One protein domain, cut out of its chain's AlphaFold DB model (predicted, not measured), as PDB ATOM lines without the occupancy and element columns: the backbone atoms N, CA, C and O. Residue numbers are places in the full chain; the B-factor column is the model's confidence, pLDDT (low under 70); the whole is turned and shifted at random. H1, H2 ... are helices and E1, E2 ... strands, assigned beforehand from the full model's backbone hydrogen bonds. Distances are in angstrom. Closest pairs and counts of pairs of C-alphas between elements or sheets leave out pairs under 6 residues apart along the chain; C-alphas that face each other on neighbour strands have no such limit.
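What this domain is: This is residues 114 to 198 of the 220 residues of an uncharacterized protein of Leptolyngbya sp. NIES-2104 (UniProt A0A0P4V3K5). A small, strongly twisted sheet of three strands has one long helix, H1, over one face; the first part of H1, residues 164 to 177, packs along the strands, and residues 181 to 198 stick out as a free arm. The long hairpin E1 and E2 reaches the opposite way, with its turn at Gly 128, and the short strand E3 is at the other edge beside E2. The 85 printed residues have three named strands and then one named helix, in the order E1, E2, E3, H1; the sheet's order is E1, E2, E3, antiparallel, and the class is mixed, helices and strands. The whole is extended, with a radius of gyration of the C-alphas of 18.5 A and spans of 69 by 29 by 18 A, the arm of H1 adding to the length.

How they stand to each other: The sheet is a meander, each strand the antiparallel neighbour of the one before: E1, residues 118 to 127, E2, residues 130 to 139, and E3, residues 155 to 159. E1 and E2 form a hairpin, with directions at 157 degrees; N 119 and O 138 are 2.8 A apart, and N 127 and O 130 are 2.8 A apart, both within hydrogen-bond range. E2 and E3 form a hairpin too, at 140 degrees, with N 135 and O 159 within hydrogen-bond range at 2.7 A. H1, residues 164 to 198, is on the sheet at a height over the sheet of 10.7 A, giving two layers, a helix on one face of a sheet. It lies over E1 and E2, and on the local plane its line stands at 17 degrees to that of E1, along the strands. The closest C-alphas of H1 and E3 are those of Asn 166 and Leu 158, 4.8 A apart; those of H1 and E1 are Ile 173 and Phe 119, 6.8 A apart. Every O i to N i+4 pair in H1 is within hydrogen-bond range.

Where its parts are: E1 begins at C-alpha 118, (46.479, 5.855, -26.606), and is 28.2 A long from first to last C-alpha. E2 is 28.5 A long, and E3 is 12.2 A long. H1 runs 50.9 A from C-alpha 164 at (42.792, -8.976, -17.509) to C-alpha 198 at (24.514, 37.091, -28.994).

The domain as a whole: The two C-alphas farthest apart are those of Gly 128 and Ser 198, at 69.4 A. Without the residues that stand free, the body spans 42 by 30 by 19 A. The link E2 to E3, residues 140 to 154, is long; the links E1 to E2 and E3 to H1 are tight. The printed part has no cut, and no printed residue of this model has a pLDDT under 70.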
ATOM      1  N   PRO A 114      43.121   5.696 -20.050       94.88
ATOM      2  CA  PRO A 114      44.431   6.052 -20.562       94.88
ATOM      3  C   PRO A 114      44.465   7.515 -21.043       94.88
ATOM      4  O   PRO A 114      43.412   8.098 -21.314       94.88
ATOM      5  N   PRO A 115      45.664   8.102 -21.200       93.31
ATOM      6  CA  PRO A 115      45.823   9.412 -21.824       93.31
ATOM      7  C   PRO A 115      45.344   9.433 -23.280       93.31
ATOM      8  O   PRO A 115      45.442   8.424 -23.984       93.31
ATOM      9  N   GLU A 116      44.915  10.603 -23.759       93.31
ATOM     10  CA  GLU A 116      44.522  10.808 -25.159       93.31
ATOM     11  C   GLU A 116      45.625  10.390 -26.144       93.31
ATOM     12  O   GLU A 116      46.817  10.546 -25.873       93.31
ATOM     13  N   GLY A 117      45.218   9.839 -27.291       91.56
ATOM     14  CA  GLY A 117      46.143   9.297 -28.295       91.56
ATOM     15  C   GLY A 117      46.676   7.896 -27.970       91.56
ATOM     16  O   GLY A 117      47.558   7.391 -28.666       91.56
ATOM     17  N   THR A 118      46.151   7.246 -26.928       95.88
ATOM     18  CA  THR A 118      46.479   5.855 -26.606       95.88
ATOM     19  C   THR A 118      45.640   4.873 -27.428       95.88
ATOM     20  O   THR A 118      44.421   5.008 -27.526       95.88
ATOM     21  N   PHE A 119      46.267   3.823 -27.964       96.12
ATOM     22  CA  PHE A 119      45.606   2.772 -28.741       96.12
ATOM     23  C   PHE A 119      46.162   1.376 -28.440       96.12
ATOM     24  O   PHE A 119      47.304   1.203 -28.013       96.12
ATOM     25  N   ALA A 120      45.342   0.349 -28.666       95.19
ATOM     26  CA  ALA A 120      45.752  -1.044 -28.519       95.19
ATOM     27  C   ALA A 120      46.258  -1.591 -29.859       95.19
ATOM     28  O   ALA A 120      45.599  -1.445 -30.888       95.19
ATOM     29  N   HIS A 121      47.405  -2.266 -29.843       95.81
ATOM     30  CA  HIS A 121      47.992  -2.886 -31.024       95.81
ATOM     31  C   HIS A 121      48.273  -4.367 -30.795       95.81
ATOM     32  O   HIS A 121      48.944  -4.753 -29.832       95.81
ATOM     33  N   ARG A 122      47.774  -5.196 -31.713       95.06
ATOM     34  CA  ARG A 122      48.017  -6.638 -31.740       95.06
ATOM     35  C   ARG A 122      49.222  -6.937 -32.620       95.06
ATOM     36  O   ARG A 122      49.283  -6.488 -33.758       95.06
ATOM     37  N   TYR A 123      50.132  -7.756 -32.111       92.62
ATOM     38  CA  TYR A 123      51.323  -8.204 -32.821       92.62
ATOM     39  C   TYR A 123      51.528  -9.707 -32.628       92.62
ATOM     40  O   TYR A 123      51.034 -10.308 -31.671       92.62
ATOM     41  N   TRP A 124      52.257 -10.320 -33.555       94.38
ATOM     42  CA  TRP A 124      52.566 -11.744 -33.519       94.38
ATOM     43  C   TRP A 124      53.994 -11.959 -33.034       94.38
ATOM     44  O   TRP A 124      54.925 -11.290 -33.475       94.38
ATOM     45  N   VAL A 125      54.166 -12.909 -32.119       92.44
ATOM     46  CA  VAL A 125      55.481 -13.376 -31.681       92.44
ATOM     47  C   VAL A 125      55.710 -14.752 -32.280       92.44
ATOM     48  O   VAL A 125      55.018 -15.710 -31.931       92.44
ATOM     49  N   HIS A 126      56.694 -14.844 -33.169       93.19
ATOM     50  CA  HIS A 126      57.121 -16.104 -33.763       93.19
ATOM     51  C   HIS A 126      58.115 -16.813 -32.836       93.19
ATOM     52  O   HIS A 126      59.092 -16.225 -32.367       93.19
ATOM     53  N   ARG A 127      57.853 -18.085 -32.550       90.69
ATOM     54  CA  ARG A 127      58.727 -19.004 -31.812       90.69
ATOM     55  C   ARG A 127      58.927 -20.260 -32.664       90.69
ATOM     56  O   ARG A 127      58.132 -20.519 -33.561       90.69
ATOM     57  N   GLY A 128      59.945 -21.068 -32.359       92.19
ATOM     58  CA  GLY A 128      60.285 -22.264 -33.151       92.19
ATOM     59  C   GLY A 128      59.146 -23.279 -33.348       92.19
ATOM     60  O   GLY A 128      59.200 -24.065 -34.282       92.19
ATOM     61  N   TYR A 129      58.101 -23.225 -32.517       90.12
ATOM     62  CA  TYR A 129      56.952 -24.135 -32.553       90.12
ATOM     63  C   TYR A 129      55.622 -23.459 -32.940       90.12
ATOM     64  O   TYR A 129      54.579 -24.103 -32.881       90.12
ATOM     65  N   GLY A 130      55.617 -22.170 -33.310       93.12
ATOM     66  CA  GLY A 130      54.384 -21.485 -33.715       93.12
ATOM     67  C   GLY A 130      54.394 -19.965 -33.562       93.12
ATOM     68  O   GLY A 130      55.368 -19.359 -33.113       93.12
ATOM     69  N   SER A 131      53.271 -19.345 -33.931       93.81
ATOM     70  CA  SER A 131      53.052 -17.896 -33.842       93.81
ATOM     71  C   SER A 131      51.957 -17.595 -32.831       93.81
ATOM     72  O   SER A 131      50.863 -18.147 -32.923       93.81
ATOM     73  N   TYR A 132      52.238 -16.705 -31.883       91.75
ATOM     74  CA  TYR A 132      51.320 -16.395 -30.788       91.75
ATOM     75  C   TYR A 132      50.930 -14.915 -30.817       91.75
ATOM     76  O   TYR A 132      51.822 -14.066 -30.923       91.75
ATOM     77  N   PRO A 133      49.632 -14.580 -30.715       94.19
ATOM     78  CA  PRO A 133      49.189 -13.197 -30.691       94.19
ATOM     79  C   PRO A 133      49.377 -12.587 -29.299       94.19
ATOM     80  O   PRO A 133      49.048 -13.200 -28.284       94.19
ATOM     81  N   TYR A 134      49.870 -11.357 -29.271       94.75
ATOM     82  CA  TYR A 134      50.024 -10.539 -28.075       94.75
ATOM     83  C   TYR A 134      49.536  -9.114 -28.350       94.75
ATOM     84  O   TYR A 134      49.443  -8.680 -29.498       94.75
ATOM     85  N   ASN A 135      49.239  -8.378 -27.286       96.56
ATOM     86  CA  ASN A 135      48.731  -7.017 -27.319       96.56
ATOM     87  C   ASN A 135      49.701  -6.062 -26.610       96.56
ATOM     88  O   ASN A 135      50.373  -6.421 -25.638       96.56
ATOM     89  N   LYS A 136      49.757  -4.827 -27.096       95.62
ATOM     90  CA  LYS A 136      50.446  -3.693 -26.476       95.62
ATOM     91  C   LYS A 136      49.483  -2.524 -26.376       95.62
ATOM     92  O   LYS A 136      48.678  -2.318 -27.282       95.62
ATOM     93  N   LEU A 137      49.606  -1.755 -25.305       95.94
ATOM     94  CA  LEU A 137      49.084  -0.399 -25.244       95.94
ATOM     95  C   LEU A 137      50.172   0.507 -25.804       95.94
ATOM     96  O   LEU A 137      51.318   0.399 -25.370       95.94
ATOM     97  N   MET A 138      49.842   1.345 -26.773       96.31
ATOM     98  CA  MET A 138      50.788   2.256 -27.406       96.31
ATOM     99  C   MET A 138      50.252   3.679 -27.360       96.31
ATOM    100  O   MET A 138      49.043   3.886 -27.357       96.31
ATOM    101  N   ALA A 139      51.164   4.641 -27.341       95.75
ATOM    102  CA  ALA A 139      50.872   6.058 -27.450       95.75
ATOM    103  C   ALA A 139      51.770   6.698 -28.515       95.75
ATOM    104  O   ALA A 139      52.859   6.205 -28.835       95.75
ATOM    105  N   GLU A 140      51.319   7.819 -29.073       91.81
ATOM    106  CA  GLU A 140      52.078   8.553 -30.089       91.81
ATOM    107  C   GLU A 140      53.412   9.077 -29.540       91.81
ATOM    108  O   GLU A 140      54.440   8.959 -30.212       91.81
ATOM    109  N   ARG A 141      53.416   9.556 -28.291       92.88
ATOM    110  CA  ARG A 141      54.592  10.047 -27.556       92.88
ATOM    111  C   ARG A 141      54.938   9.151 -26.367       92.88
ATOM    112  O   ARG A 141      54.111   8.361 -25.919       92.88
ATOM    113  N   ALA A 142      56.175   9.249 -25.883       92.31
ATOM    114  CA  ALA A 142      56.581   8.574 -24.652       92.31
ATOM    115  C   ALA A 142      55.818   9.203 -23.482       92.31
ATOM    116  O   ALA A 142      55.779  10.427 -23.394       92.31
ATOM    117  N   MET A 143      55.125   8.380 -22.693       91.50
ATOM    118  CA  MET A 143      54.299   8.865 -21.577       91.50
ATOM    119  C   MET A 143      53.946   7.803 -20.532       91.50
ATOM    120  O   MET A 143      53.338   8.117 -19.512       91.50
ATOM    121  N   PHE A 144      54.247   6.528 -20.782       91.19
ATOM    122  CA  PHE A 144      54.040   5.489 -19.780       91.19
ATOM    123  C   PHE A 144      55.288   5.395 -18.913       91.19
ATOM    124  O   PHE A 144      56.377   5.257 -19.458       91.19
ATOM    125  N   ALA A 145      55.138   5.425 -17.592       88.38
ATOM    126  CA  ALA A 145      56.234   5.186 -16.657       88.38
ATOM    127  C   ALA A 145      56.373   3.670 -16.407       88.38
ATOM    128  O   ALA A 145      55.524   3.088 -15.719       88.38
ATOM    129  N   PRO A 146      57.370   2.983 -16.996       84.06
ATOM    130  CA  PRO A 146      57.566   1.559 -16.767       84.06
ATOM    131  C   PRO A 146      58.177   1.317 -15.380       84.06
ATOM    132  O   PRO A 146      58.916   2.136 -14.850       84.06
ATOM    133  N   ALA A 147      57.921   0.145 -14.798       80.50
ATOM    134  CA  ALA A 147      58.447  -0.195 -13.472       80.50
ATOM    135  C   ALA A 147      59.969  -0.455 -13.442       80.50
ATOM    136  O   ALA A 147      60.544  -0.551 -12.363       80.50
ATOM    137  N   GLN A 148      60.599  -0.658 -14.603       80.88
ATOM    138  CA  GLN A 148      61.984  -1.131 -14.728       80.88
ATOM    139  C   GLN A 148      62.916  -0.130 -15.424       80.88
ATOM    140  O   GLN A 148      64.100  -0.425 -15.564       80.88
ATOM    141  N   GLU A 149      62.409   1.018 -15.876       78.62
ATOM    142  CA  GLU A 149      63.213   2.010 -16.593       78.62
ATOM    143  C   GLU A 149      63.005   3.394 -15.975       78.62
ATOM    144  O   GLU A 149      61.889   3.751 -15.607       78.62
ATOM    145  N   ASP A 150      64.075   4.187 -15.907       85.94
ATOM    146  CA  ASP A 150      64.043   5.546 -15.343       85.94
ATOM    147  C   ASP A 150      63.471   6.598 -16.316       85.94
ATOM    148  O   ASP A 150      63.500   7.796 -16.037       85.94
ATOM    149  N   HIS A 151      62.978   6.176 -17.485       88.81
ATOM    150  CA  HIS A 151      62.448   7.059 -18.520       88.81
ATOM    151  C   HIS A 151      61.088   6.582 -19.034       88.81
ATOM    152  O   HIS A 151      60.745   5.403 -18.964       88.81
ATOM    153  N   GLU A 152      60.298   7.521 -19.554       92.62
ATOM    154  CA  GLU A 152      58.986   7.216 -20.114       92.62
ATOM    155  C   GLU A 152      59.108   6.417 -21.416       92.62
ATOM    156  O   GLU A 152      59.939   6.703 -22.282       92.62
ATOM    157  N   VAL A 153      58.206   5.455 -21.596       92.19
ATOM    158  CA  VAL A 153      58.116   4.625 -22.797       92.19
ATOM    159  C   VAL A 153      56.840   4.915 -23.575       92.19
ATOM    160  O   VAL A 153      55.836   5.415 -23.061       92.19
ATOM    161  N   ARG A 154      56.874   4.580 -24.866       94.06
ATOM    162  CA  ARG A 154      55.733   4.724 -25.787       94.06
ATOM    163  C   ARG A 154      54.757   3.556 -25.729       94.06
ATOM    164  O   ARG A 154      53.685   3.632 -26.320       94.06
ATOM    165  N   MET A 155      55.140   2.450 -25.092       93.81
ATOM    166  CA  MET A 155      54.323   1.243 -25.073       93.81
ATOM    167  C   MET A 155      54.491   0.415 -23.804       93.81
ATOM    168  O   MET A 155      55.591   0.289 -23.277       93.81
ATOM    169  N   ILE A 156      53.403  -0.229 -23.389       93.06
ATOM    170  CA  ILE A 156      53.401  -1.260 -22.347       93.06
ATOM    171  C   ILE A 156      52.794  -2.556 -22.896       93.06
ATOM    172  O   ILE A 156      51.871  -2.545 -23.713       93.06
ATOM    173  N   HIS A 157      53.327  -3.699 -22.470       93.25
ATOM    174  CA  HIS A 157      52.832  -5.006 -22.898       93.25
ATOM    175  C   HIS A 157      51.560  -5.393 -22.135       93.25
ATOM    176  O   HIS A 157      51.555  -5.434 -20.907       93.25
ATOM    177  N   LEU A 158      50.504  -5.743 -22.871       93.25
ATOM    178  CA  LEU A 158      49.200  -6.132 -22.324       93.25
ATOM    179  C   LEU A 158      48.954  -7.645 -22.347       93.25
ATOM    180  O   LEU A 158      47.885  -8.083 -21.944       93.25
ATOM    181  N   SER A 159      49.934  -8.448 -22.778       92.81
ATOM    182  CA  SER A 159      49.816  -9.911 -22.879       92.81
ATOM    183  C   SER A 159      48.778 -10.362 -23.929       92.81
ATOM    184  O   SER A 159      48.628  -9.713 -24.965       92.81
ATOM    185  N   ARG A 160      48.154 -11.526 -23.743       93.88
ATOM    186  CA  ARG A 160      47.224 -12.175 -24.682       93.88
ATOM    187  C   ARG A 160      45.811 -11.590 -24.601       93.88
ATOM    188  O   ARG A 160      45.554 -10.656 -23.848       93.88
ATOM    189  N   ASP A 161      44.910 -12.093 -25.442       92.12
ATOM    190  CA  ASP A 161      43.544 -11.569 -25.544       92.12
ATOM    191  C   ASP A 161      42.704 -11.798 -24.278       92.12
ATOM    192  O   ASP A 161      41.854 -10.964 -23.989       92.12
ATOM    193  N   ASP A 162      42.981 -12.869 -23.535       93.50
ATOM    194  CA  ASP A 162      42.318 -13.311 -22.300       93.50
ATOM    195  C   ASP A 162      42.919 -12.711 -21.015       93.50
ATOM    196  O   ASP A 162      42.409 -12.937 -19.916       93.50
ATOM    197  N   ASP A 163      44.003 -11.937 -21.126       95.50
ATOM    198  CA  ASP A 163      44.656 -11.324 -19.971       95.50
ATOM    199  C   ASP A 163      43.816 -10.144 -19.432       95.50
ATOM    200  O   ASP A 163      43.453  -9.242 -20.203       95.50
ATOM    201  N   PRO A 164      43.545 -10.076 -18.112       95.38
ATOM    202  CA  PRO A 164      42.792  -8.976 -17.509       95.38
ATOM    203  C   PRO A 164      43.352  -7.585 -17.837       95.38
ATOM    204  O   PRO A 164      42.579  -6.639 -17.993       95.38
ATOM    205  N   ARG A 165      44.677  -7.455 -18.012       94.38
ATOM    206  CA  ARG A 165      45.321  -6.182 -18.380       94.38
ATOM    207  C   ARG A 165      44.892  -5.711 -19.763       94.38
ATOM    208  O   ARG A 165      44.605  -4.532 -19.945       94.38
ATOM    209  N   ASN A 166      44.822  -6.622 -20.733       95.25
ATOM    210  CA  ASN A 166      44.368  -6.299 -22.083       95.25
ATOM    211  C   ASN A 166      42.886  -5.915 -22.095       95.25
ATOM    212  O   ASN A 166      42.508  -4.935 -22.739       95.25
ATOM    213  N   HIS A 167      42.047  -6.646 -21.357       96.00
ATOM    214  CA  HIS A 167      40.630  -6.313 -21.237       96.00
ATOM    215  C   HIS A 167      40.411  -4.925 -20.634       96.00
ATOM    216  O   HIS A 167      39.654  -4.130 -21.195       96.00
ATOM    217  N   GLU A 168      41.087  -4.618 -19.528       96.69
ATOM    218  CA  GLU A 168      40.919  -3.332 -18.860       96.69
ATOM    219  C   GLU A 168      41.496  -2.176 -19.679       96.69
ATOM    220  O   GLU A 168      40.865  -1.127 -19.774       96.69
ATOM    221  N   ALA A 169      42.621  -2.376 -20.370       96.06
ATOM    222  CA  ALA A 169      43.172  -1.369 -21.270       96.06
ATOM    223  C   ALA A 169      42.219  -1.044 -22.433       96.06
ATOM    224  O   ALA A 169      41.991   0.126 -22.736       96.06
ATOM    225  N   ARG A 170      41.603  -2.059 -23.057       96.00
ATOM    226  CA  ARG A 170      40.609  -1.853 -24.128       96.00
ATOM    227  C   ARG A 170      39.357  -1.136 -23.619       96.00
ATOM    228  O   ARG A 170      38.876  -0.221 -24.285       96.00
ATOM    229  N   LYS A 171      38.853  -1.507 -22.435       96.94
ATOM    230  CA  LYS A 171      37.754  -0.779 -21.775       96.94
ATOM    231  C   LYS A 171      38.147   0.667 -21.494       96.94
ATOM    232  O   LYS A 171      37.372   1.562 -21.805       96.94
ATOM    233  N   GLY A 172      39.354   0.897 -20.985       97.44
ATOM    234  CA  GLY A 172      39.893   2.230 -20.742       97.44
ATOM    235  C   GLY A 172      39.916   3.087 -22.006       97.44
ATOM    236  O   GLY A 172      39.391   4.195 -21.982       97.44
ATOM    237  N   ILE A 173      40.426   2.563 -23.126       97.31
ATOM    238  CA  ILE A 173      40.402   3.269 -24.423       97.31
ATOM    239  C   ILE A 173      38.964   3.627 -24.825       97.31
ATOM    240  O   ILE A 173      38.702   4.747 -25.251       97.31
ATOM    241  N   ALA A 174      38.007   2.709 -24.657       97.31
ATOM    242  CA  ALA A 174      36.606   2.990 -24.965       97.31
ATOM    243  C   ALA A 174      36.014   4.097 -24.071       97.31
ATOM    244  O   ALA A 174      35.296   4.963 -24.569       97.31
ATOM    245  N   ARG A 175      36.341   4.108 -22.768       97.81
ATOM    246  CA  ARG A 175      35.945   5.180 -21.835       97.81
ATOM    247  C   ARG A 175      36.549   6.520 -22.251       97.81
ATOM    248  O   ARG A 175      35.817   7.498 -22.352       97.81
ATOM    249  N   MET A 176      37.847   6.541 -22.552       97.31
ATOM    250  CA  MET A 176      38.564   7.723 -23.036       97.31
ATOM    251  C   MET A 176      37.895   8.293 -24.291       97.31
ATOM    252  O   MET A 176      37.516   9.459 -24.300       97.31
ATOM    253  N   ASN A 177      37.662   7.468 -25.317       96.94
ATOM    254  CA  ASN A 177      37.008   7.905 -26.553       96.94
ATOM    255  C   ASN A 177      35.597   8.455 -26.302       96.94
ATOM    256  O   ASN A 177      35.206   9.455 -26.899       96.94
ATOM    257  N   ARG A 178      34.837   7.835 -25.390       97.31
ATOM    258  CA  ARG A 178      33.508   8.326 -25.007       97.31
ATOM    259  C   ARG A 178      33.582   9.684 -24.309       97.31
ATOM    260  O   ARG A 178      32.765  10.546 -24.607       97.31
ATOM    261  N   LEU A 179      34.547   9.888 -23.415       97.50
ATOM    262  CA  LEU A 179      34.759  11.173 -22.744       97.50
ATOM    263  C   LEU A 179      35.208  12.271 -23.715       97.50
ATOM    264  O   LEU A 179      34.723  13.395 -23.607       97.50
ATOM    265  N   ILE A 180      36.064  11.949 -24.689       97.50
ATOM    266  CA  ILE A 180      36.448  12.878 -25.763       97.50
ATOM    267  C   ILE A 180      35.210  13.304 -26.560       97.50
ATOM    268  O   ILE A 180      34.967  14.499 -26.706       97.50
ATOM    269  N   ALA A 181      34.382  12.349 -26.993       97.44
ATOM    270  CA  ALA A 181      33.153  12.653 -27.723       97.44
ATOM    271  C   ALA A 181      32.172  13.501 -26.888       97.44
ATOM    272  O   ALA A 181      31.572  14.443 -27.401       97.44
ATOM    273  N   ILE A 182      32.031  13.215 -25.587       97.44
ATOM    274  CA  ILE A 182      31.222  14.037 -24.672       97.44
ATOM    275  C   ILE A 182      31.768  15.469 -24.601       97.44
ATOM    276  O   ILE A 182      30.994  16.420 -24.690       97.44
ATOM    277  N   ARG A 183      33.090  15.638 -24.470       97.69
ATOM    278  CA  ARG A 183      33.740  16.956 -24.451       97.69
ATOM    279  C   ARG A 183      33.438  17.748 -25.723       97.69
ATOM    280  O   ARG A 183      33.111  18.925 -25.624       97.69
ATOM    281  N   GLU A 184      33.522  17.119 -26.891       97.94
ATOM    282  CA  GLU A 184      33.209  17.764 -28.173       97.94
ATOM    283  C   GLU A 184      31.744  18.225 -28.233       97.94
ATOM    284  O   GLU A 184      31.467  19.365 -28.598       97.94
ATOM    285  N   GLN A 185      30.797  17.387 -27.797       97.75
ATOM    286  CA  GLN A 185      29.380  17.772 -27.746       97.75
ATOM    287  C   GLN A 185      29.117  18.920 -26.763       97.75
ATOM    288  O   GLN A 185      28.328  19.817 -27.057       97.75
ATOM    289  N   LEU A 186      29.808  18.943 -25.619       97.31
ATOM    290  CA  LEU A 186      29.726  20.055 -24.668       97.31
ATOM    291  C   LEU A 186      30.257  21.367 -25.260       97.31
ATOM    292  O   LEU A 186      29.674  22.421 -25.013       97.31
ATOM    293  N   GLN A 187      31.316  21.314 -26.068       97.69
ATOM    294  CA  GLN A 187      31.829  22.491 -26.776       97.69
ATOM    295  C   GLN A 187      30.822  23.016 -27.807       97.69
ATOM    296  O   GLN A 187      30.615  24.226 -27.897       97.69
ATOM    297  N   LEU A 188      30.148  22.125 -28.542       97.50
ATOM    298  CA  LEU A 188      29.079  22.512 -29.467       97.50
ATOM    299  C   LEU A 188      27.897  23.158 -28.732       97.50
ATOM    300  O   LEU A 188      27.415  24.209 -29.149       97.50
ATOM    301  N   ALA A 189      27.465  22.576 -27.610       96.50
ATOM    302  CA  ALA A 189      26.397  23.141 -26.786       96.50
ATOM    303  C   ALA A 189      26.772  24.527 -26.229       96.50
ATOM    304  O   ALA A 189      25.953  25.444 -26.236       96.50
ATOM    305  N   GLN A 190      28.024  24.704 -25.797       96.62
ATOM    306  CA  GLN A 190      28.535  25.997 -25.350       96.62
ATOM    307  C   GLN A 190      28.493  27.045 -26.471       96.62
ATOM    308  O   GLN A 190      28.082  28.178 -26.225       96.62
ATOM    309  N   ALA A 191      28.895  26.678 -27.691       96.44
ATOM    310  CA  ALA A 191      28.851  27.576 -28.842       96.44
ATOM    311  C   ALA A 191      27.411  27.993 -29.183       96.44
ATOM    312  O   ALA A 191      27.150  29.180 -29.362       96.44
ATOM    313  N   ALA A 192      26.468  27.045 -29.182       95.81
ATOM    314  CA  ALA A 192      25.053  27.329 -29.422       95.81
ATOM    315  C   ALA A 192      24.459  28.280 -28.365       95.81
ATOM    316  O   ALA A 192      23.715  29.201 -28.696       95.81
ATOM    317  N   LEU A 193      24.819  28.106 -27.086       95.19
ATOM    318  CA  LEU A 193      24.405  29.026 -26.021       95.19
ATOM    319  C   LEU A 193      25.018  30.421 -26.191       95.19
ATOM    320  O   LEU A 193      24.336  31.419 -25.965       95.19
ATOM    321  N   ALA A 194      26.283  30.510 -26.604       95.00
ATOM    322  CA  ALA A 194      26.927  31.792 -26.882       95.00
ATOM    323  C   ALA A 194      26.257  32.528 -28.054       95.00
ATOM    324  O   ALA A 194      26.048  33.738 -27.980       95.00
ATOM    325  N   GLU A 195      25.862  31.805 -29.102       94.81
ATOM    326  CA  GLU A 195      25.088  32.357 -30.216       94.81
ATOM    327  C   GLU A 195      23.714  32.858 -29.750       94.81
ATOM    328  O   GLU A 195      23.351  33.999 -30.033       94.81
ATOM    329  N   ALA A 196      22.986  32.071 -28.951       92.38
ATOM    330  CA  ALA A 196      21.708  32.496 -28.376       92.38
ATOM    331  C   ALA A 196      21.844  33.767 -27.512       92.38
ATOM    332  O   ALA A 196      21.007  34.667 -27.594       92.38
ATOM    333  N   LEU A 197      22.922  33.886 -26.730       92.31
ATOM    334  CA  LEU A 197      23.234  35.100 -25.967       92.31
ATOM    335  C   LEU A 197      23.557  36.293 -26.878       92.31
ATOM    336  O   LEU A 197      23.152  37.421 -26.587       92.31
ATOM    337  N   SER A 198      24.254  36.056 -27.990       92.19
ATOM    338  CA  SER A 198      24.514  37.091 -28.994       92.19
ATOM    339  C   SER A 198      23.214  37.582 -29.628       92.19
ATOM    340  O   SER A 198      23.041  38.786 -29.789       92.19
TER     341      SER A 198